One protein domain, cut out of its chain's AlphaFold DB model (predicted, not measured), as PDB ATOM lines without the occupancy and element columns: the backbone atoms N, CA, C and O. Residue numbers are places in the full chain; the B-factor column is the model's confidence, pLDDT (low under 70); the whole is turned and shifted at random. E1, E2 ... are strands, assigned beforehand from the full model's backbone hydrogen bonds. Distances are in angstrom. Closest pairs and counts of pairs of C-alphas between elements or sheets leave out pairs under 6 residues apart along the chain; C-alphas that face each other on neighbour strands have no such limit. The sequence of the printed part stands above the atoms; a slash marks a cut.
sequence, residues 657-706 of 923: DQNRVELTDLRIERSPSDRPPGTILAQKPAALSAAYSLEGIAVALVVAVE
ATOM      1  N   ASP A 657      25.520 -54.797   6.988       79.69
ATOM      2  CA  ASP A 657      25.827 -56.227   7.098       79.69
ATOM      3  C   ASP A 657      24.767 -56.981   7.917       79.69
ATOM      4  O   ASP A 657      24.239 -58.006   7.480       79.69
ATOM      5  N   GLN A 658      24.386 -56.445   9.084       79.75
ATOM      6  CA  GLN A 658      23.354 -57.039   9.947       79.75
ATOM      7  C   GLN A 658      21.992 -57.147   9.254       79.75
ATOM      8  O   GLN A 658      21.218 -58.058   9.547       79.75
ATOM      9  N   ASN A 659      21.693 -56.227   8.337       75.50
ATOM     10  CA  ASN A 659      20.413 -56.157   7.642       75.50
ATOM     11  C   ASN A 659      20.481 -56.645   6.187       75.50
ATOM     12  O   ASN A 659      19.470 -56.556   5.486       75.50
ATOM     13  N   ARG A 660      21.632 -57.183   5.749       75.44
ATOM     14  CA  ARG A 660      21.902 -57.639   4.372       75.44
ATOM     15  C   ARG A 660      21.555 -56.573   3.324       75.44
ATOM     16  O   ARG A 660      20.880 -56.853   2.336       75.44
ATOM     17  N   VAL A 661      21.965 -55.339   3.593       78.88
ATOM     18  CA  VAL A 661      21.837 -54.187   2.695       78.88
ATOM     19  C   VAL A 661      23.222 -53.870   2.152       78.88
ATOM     20  O   VAL A 661      24.173 -53.821   2.922       78.88
ATOM     21  N   GLU A 662      23.348 -53.611   0.858       80.25
ATOM     22  CA  GLU A 662      24.621 -53.182   0.275       80.25
ATOM     23  C   GLU A 662      24.784 -51.655   0.375       80.25
ATOM     24  O   GLU A 662      23.946 -50.903  -0.123       80.25
ATOM     25  N   LEU A 663      25.846 -51.172   1.031       80.75
ATOM     26  CA  LEU A 663      26.218 -49.749   1.037       80.75
ATOM     27  C   LEU A 663      26.989 -49.418  -0.237       80.75
ATOM     28  O   LEU A 663      28.096 -49.904  -0.437       80.75
ATOM     29  N   THR A 664      26.401 -48.571  -1.076       81.62
ATOM     30  CA  THR A 664      26.928 -48.268  -2.420       81.62
ATOM     31  C   THR A 664      27.683 -46.948  -2.502       81.62
ATOM     32  O   THR A 664      28.611 -46.834  -3.292       81.62
ATOM     33  N   ASP A 665      27.303 -45.952  -1.698       81.50
ATOM     34  CA  ASP A 665      27.954 -44.637  -1.658       81.50
ATOM     35  C   ASP A 665      27.770 -44.013  -0.263       81.50
ATOM     36  O   ASP A 665      26.703 -44.165   0.345       81.50
ATOM     37  N   LEU A 666      28.784 -43.307   0.240       84.19
ATOM     38  CA  LEU A 666      28.728 -42.525   1.477       84.19
ATOM     39  C   LEU A 666      29.339 -41.145   1.221       84.19
ATOM     40  O   LEU A 666      30.534 -41.022   0.967       84.19
ATOM     41  N   ARG A 667      28.520 -40.096   1.320       83.75
ATOM     42  CA  ARG A 667      28.936 -38.699   1.143       83.75
ATOM     43  C   ARG A 667      28.800 -37.925   2.444       83.75
ATOM     44  O   ARG A 667      27.754 -37.993   3.086       83.75
ATOM     45  N   ILE A 668      29.826 -37.159   2.801       82.44
ATOM     46  CA  ILE A 668      29.831 -36.297   3.987       82.44
ATOM     47  C   ILE A 668      30.053 -34.848   3.539       82.44
ATOM     48  O   ILE A 668      31.074 -34.522   2.940       82.44
ATOM     49  N   GLU A 669      29.081 -33.982   3.813       82.69
ATOM     50  CA  GLU A 669      29.111 -32.546   3.521       82.69
ATOM     51  C   GLU A 669      29.321 -31.754   4.820       82.69
ATOM     52  O   GLU A 669      28.747 -32.089   5.855       82.69
ATOM     53  N   ARG A 670      30.133 -30.690   4.796       82.31
ATOM     54  CA  ARG A 670      30.447 -29.872   5.983       82.31
ATOM     55  C   ARG A 670      29.698 -28.542   5.931       82.31
ATOM     56  O   ARG A 670      29.737 -27.869   4.905       82.31
ATOM     57  N   SER A 671      29.034 -28.154   7.022       78.00
ATOM     58  CA  SER A 671      28.235 -26.921   7.103       78.00
ATOM     59  C   SER A 671      28.490 -26.154   8.409       78.00
ATOM     60  O   SER A 671      28.479 -26.780   9.471       78.00
ATOM     61  N   PRO A 672      28.672 -24.816   8.376       71.94
ATOM     62  CA  PRO A 672      28.805 -24.001   9.586       71.94
ATOM     63  C   PRO A 672      27.573 -24.145  10.481       71.94
ATOM     64  O   PRO A 672      26.445 -24.129   9.983       71.94
ATOM     65  N   SER A 673      27.766 -24.312  11.787       73.31
ATOM     66  CA  SER A 673      26.676 -24.568  12.731       73.31
ATOM     67  C   SER A 673      27.062 -24.180  14.158       73.31
ATOM     68  O   SER A 673      28.216 -24.302  14.547       73.31
ATOM     69  N   ASP A 674      26.069 -23.790  14.960       71.94
ATOM     70  CA  ASP A 674      26.247 -23.456  16.384       71.94
ATOM     71  C   ASP A 674      26.390 -24.713  17.275       71.94
ATOM     72  O   ASP A 674      26.663 -24.629  18.471       71.94
ATOM     73  N   ARG A 675      26.178 -25.909  16.706       73.25
ATOM     74  CA  ARG A 675      26.442 -27.199  17.365       73.25
ATOM     75  C   ARG A 675      27.934 -27.548  17.344       73.25
ATOM     76  O   ARG A 675      28.598 -27.186  16.376       73.25
ATOM     77  N   PRO A 676      28.430 -28.329  18.331       73.50
ATOM     78  CA  PRO A 676      29.827 -28.747  18.376       73.50
ATOM     79  C   PRO A 676      30.290 -29.329  17.029       73.50
ATOM     80  O   PRO A 676      29.543 -30.128  16.438       73.50
ATOM     81  N   PRO A 677      31.489 -28.962  16.540       72.75
ATOM     82  CA  PRO A 677      32.069 -29.545  15.334       72.75
ATOM     83  C   PRO A 677      32.027 -31.079  15.373       72.75
ATOM     84  O   PRO A 677      32.201 -31.668  16.435       72.75
ATOM     85  N   GLY A 678      31.728 -31.735  14.249       74.75
ATOM     86  CA  GLY A 678      31.569 -33.201  14.198       74.75
ATOM     87  C   GLY A 678      30.152 -33.717  14.511       74.75
ATOM     88  O   GLY A 678      29.898 -34.917  14.467       74.75
ATOM     89  N   THR A 679      29.185 -32.834  14.794       82.88
ATOM     90  CA  THR A 679      27.769 -33.225  14.967       82.88
ATOM     91  C   THR A 679      27.072 -33.462  13.622       82.88
ATOM     92  O   THR A 679      27.083 -32.571  12.772       82.88
ATOM     93  N   ILE A 680      26.369 -34.591  13.443       83.38
ATOM     94  CA  ILE A 680      25.529 -34.830  12.247       83.38
ATOM     95  C   ILE A 680      24.240 -33.990  12.320       83.38
ATOM     96  O   ILE A 680      23.378 -34.197  13.181       83.38
ATOM     97  N   LEU A 681      24.095 -33.047  11.391       80.38
ATOM     98  CA  LEU A 681      22.979 -32.105  11.261       80.38
ATOM     99  C   LEU A 681      21.820 -32.688  10.451       80.38
ATOM    100  O   LEU A 681      20.653 -32.529  10.812       80.38
ATOM    101  N   ALA A 682      22.143 -33.380   9.362       82.50
ATOM    102  CA  ALA A 682      21.166 -33.990   8.474       82.50
ATOM    103  C   ALA A 682      21.681 -35.321   7.929       82.50
ATOM    104  O   ALA A 682      22.885 -35.537   7.807       82.50
ATOM    105  N   GLN A 683      20.746 -36.202   7.583       87.12
ATOM    106  CA  GLN A 683      21.031 -37.479   6.941       87.12
ATOM    107  C   GLN A 683      20.044 -37.746   5.806       87.12
ATOM    108  O   GLN A 683      18.865 -37.382   5.884       87.12
ATOM    109  N   LYS A 684      20.513 -38.448   4.780       80.94
ATOM    110  CA  LYS A 684      19.708 -39.088   3.744       80.94
ATOM    111  C   LYS A 684      20.220 -40.523   3.567       80.94
ATOM    112  O   LYS A 684      21.420 -40.673   3.379       80.94
ATOM    113  N   PRO A 685      19.363 -41.557   3.597       82.25
ATOM    114  CA  PRO A 685      17.921 -41.501   3.839       82.25
ATOM    115  C   PRO A 685      17.555 -40.964   5.226       82.25
ATOM    116  O   PRO A 685      18.337 -41.026   6.174       82.25
ATOM    117  N   ALA A 686      16.347 -40.407   5.332       79.00
ATOM    118  CA  ALA A 686      15.836 -39.904   6.601       79.00
ATOM    119  C   ALA A 686      15.806 -41.017   7.661       79.00
ATOM    120  O   ALA A 686      15.641 -42.196   7.335       79.00
ATOM    121  N   ALA A 687      15.947 -40.633   8.926       76.69
ATOM    122  CA  ALA A 687      15.898 -41.560  10.046       76.69
ATOM    123  C   ALA A 687      14.629 -42.419  10.006       76.69
ATOM    124  O   ALA A 687      13.541 -41.922   9.710       76.69
ATOM    125  N   LEU A 688      14.779 -43.716  10.286       76.81
ATOM    126  CA  LEU A 688      13.713 -44.723  10.281       76.81
ATOM    127  C   LEU A 688      13.029 -44.938   8.920       76.81
ATOM    128  O   LEU A 688      12.040 -45.671   8.828       76.81
ATOM    129  N   SER A 689      13.560 -44.347   7.848       76.75
ATOM    130  CA  SER A 689      13.049 -44.552   6.498       76.75
ATOM    131  C   SER A 689      13.294 -45.985   6.034       76.75
ATOM    132  O   SER A 689      14.357 -46.551   6.260       76.75
ATOM    133  N   ALA A 690      12.315 -46.540   5.325       69.31
ATOM    134  CA  ALA A 690      12.411 -47.794   4.574       69.31
ATOM    135  C   ALA A 690      12.510 -47.552   3.052       69.31
ATOM    136  O   ALA A 690      12.347 -48.471   2.240       69.31
ATOM    137  N   ALA A 691      12.711 -46.296   2.639       69.44
ATOM    138  CA  ALA A 691      12.710 -45.867   1.243       69.44
ATOM    139  C   ALA A 691      14.090 -46.039   0.579       69.44
ATOM    140  O   ALA A 691      14.650 -45.090   0.045       69.44
ATOM    141  N   TYR A 692      14.628 -47.260   0.605       70.00
ATOM    142  CA  TYR A 692      15.902 -47.626  -0.028       70.00
ATOM    143  C   TYR A 692      15.859 -49.056  -0.607       70.00
ATOM    144  O   TYR A 692      14.901 -49.802  -0.352       70.00
ATOM    145  N   SER A 693      16.831 -49.413  -1.456       69.88
ATOM    146  CA  SER A 693      16.962 -50.758  -2.046       69.88
ATOM    147  C   SER A 693      17.878 -51.649  -1.202       69.88
ATOM    148  O   SER A 693      18.801 -51.140  -0.576       69.88
ATOM    149  N   LEU A 694      17.640 -52.969  -1.184       65.06
ATOM    150  CA  LEU A 694      18.588 -53.918  -0.569       65.06
ATOM    151  C   LEU A 694      19.843 -54.102  -1.435       65.06
ATOM    152  O   LEU A 694      20.919 -54.302  -0.893       65.06
ATOM    153  N   GLU A 695      19.689 -53.960  -2.754       65.69
ATOM    154  CA  GLU A 695      20.752 -54.050  -3.770       65.69
ATOM    155  C   GLU A 695      21.676 -52.818  -3.786       65.69
ATOM    156  O   GLU A 695      22.592 -52.742  -4.592       65.69
ATOM    157  N   GLY A 696      21.405 -51.808  -2.952       71.88
ATOM    158  CA  GLY A 696      22.230 -50.609  -2.893       71.88
ATOM    159  C   GLY A 696      21.574 -49.435  -2.177       71.88
ATOM    160  O   GLY A 696      20.485 -48.983  -2.554       71.88
ATOM    161  N   ILE A 697      22.245 -48.917  -1.150       80.62
ATOM    162  CA  ILE A 697      21.877 -47.689  -0.445       80.62
ATOM    163  C   ILE A 697      23.006 -46.659  -0.539       80.62
ATOM    164  O   ILE A 697      24.162 -46.962  -0.244       80.62
ATOM    165  N   ALA A 698      22.660 -45.447  -0.974       81.81
ATOM    166  CA  ALA A 698      23.540 -44.284  -0.965       81.81
ATOM    167  C   ALA A 698      23.182 -43.411   0.240       81.81
ATOM    168  O   ALA A 698      22.014 -43.046   0.418       81.81
ATOM    169  N   VAL A 699      24.174 -43.100   1.069       83.94
ATOM    170  CA  VAL A 699      24.003 -42.331   2.301       83.94
ATOM    171  C   VAL A 699      24.685 -40.974   2.151       83.94
ATOM    172  O   VAL A 699      25.837 -40.900   1.748       83.94
ATOM    173  N   ALA A 700      23.984 -39.894   2.487       82.94
ATOM    174  CA  ALA A 700      24.546 -38.548   2.545       82.94
ATOM    175  C   ALA A 700      24.339 -37.954   3.941       82.94
ATOM    176  O   ALA A 700      23.217 -37.952   4.452       82.94
ATOM    177  N   LEU A 701      25.407 -37.449   4.550       85.44
ATOM    178  CA  LEU A 701      25.417 -36.855   5.885       85.44
ATOM    179  C   LEU A 701      25.913 -35.413   5.811       85.44
ATOM    180  O   LEU A 701      26.838 -35.120   5.063       85.44
ATOM    181  N   VAL A 702      25.320 -34.524   6.606       84.25
ATOM    182  CA  VAL A 702      25.782 -33.136   6.765       84.25
ATOM    183  C   VAL A 702      26.325 -32.965   8.178       84.25
ATOM    184  O   VAL A 702      25.603 -33.258   9.130       84.25
ATOM    185  N   VAL A 703      27.562 -32.496   8.330       82.75
ATOM    186  CA  VAL A 703      28.301 -32.412   9.602       82.75
ATOM    187  C   VAL A 703      28.657 -30.960   9.940       82.75
ATOM    188  O   VAL A 703      29.016 -30.178   9.060       82.75
ATOM    189  N   ALA A 704      28.540 -30.590  11.217       81.44
ATOM    190  CA  ALA A 704      28.791 -29.238  11.724       81.44
ATOM    191  C   ALA A 704      30.281 -28.825  11.711       81.44
ATOM    192  O   ALA A 704      31.138 -29.624  12.099       81.44
ATOM    193  N   VAL A 705      30.565 -27.560  11.357       77.69
ATOM    194  CA  VAL A 705      31.862 -26.853  11.523       77.69
ATOM    195  C   VAL A 705      31.682 -25.464  12.185       77.69
ATOM    196  O   VAL A 705      30.559 -24.969  12.257       77.69
ATOM    197  N   GLU A 706      32.761 -24.843  12.682       65.50
ATOM    198  CA  GLU A 706      32.776 -23.588  13.483       65.50
ATOM    199  C   GLU A 706      32.384 -22.303  12.686       65.50
ATOM    200  O   GLU A 706      32.526 -22.270  11.461       65.50
TER     201      GLU A 706
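This is residues 657 to 706 of the 923 residues of the protein "PASTA domain-containing protein" of Caldilineae bacterium (UniProt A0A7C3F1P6). A long, narrow ribbon of three strands, one sheet with no helix packed on it: E1 and E3 run side by side along its length, and the short E2 lies along the other side of E3. The long loop of residues 685 to 696 swings out beyond E2 and folds back to the start of E3, while residues 657 to 662 turn off the sheet at that same end. The printed part has 50 residues, with no named helix and three named strands, E1, E2 and E3 along the chain; the sheet's order is E1, E3, E2, mixed. The class is all strand, though under half of the residues, 24 of 50, are in named elements. The whole is loose, with a radius of gyration of the C-alphas of 12.8 A, and spans 37 by 18 by 17 A, only just a rod.

E1, residues 663 to 672, begins at C-alpha 663 (26.218, -49.749, 1.037) and is 27.3 A long. E2, residues 680 to 684, is 11.1 A long. E3, residues 697 to 705, is 26.0 A long and ends at C-alpha 705 (31.862, -26.853, 11.523).

Edge strand E1 is parallel to inner strand E3 at 19 degrees, with N 667 and O 699 2.8 A apart, within hydrogen-bond range. E3 and edge strand E2 form a hairpin, antiparallel at 161 degrees; N 684 and O 700 are 2.8 A apart, within hydrogen-bond range. E1 and E2 are apart, only just: their closest C-alphas are 8.5 A apart. The sheet is twisted, with C-alphas up to 4.1 A off its best plane.

The farthest C-alphas, of Asp 674 and Glu 695, are 37.0 A apart. The printed part has no cut. The link from E1 to E2 is short, and that from E2 to E3 is long, 12 residues. The mean pLDDT of the printed part is 77.9; residues 690 to 691, 693 to 695 and 706 are under 70.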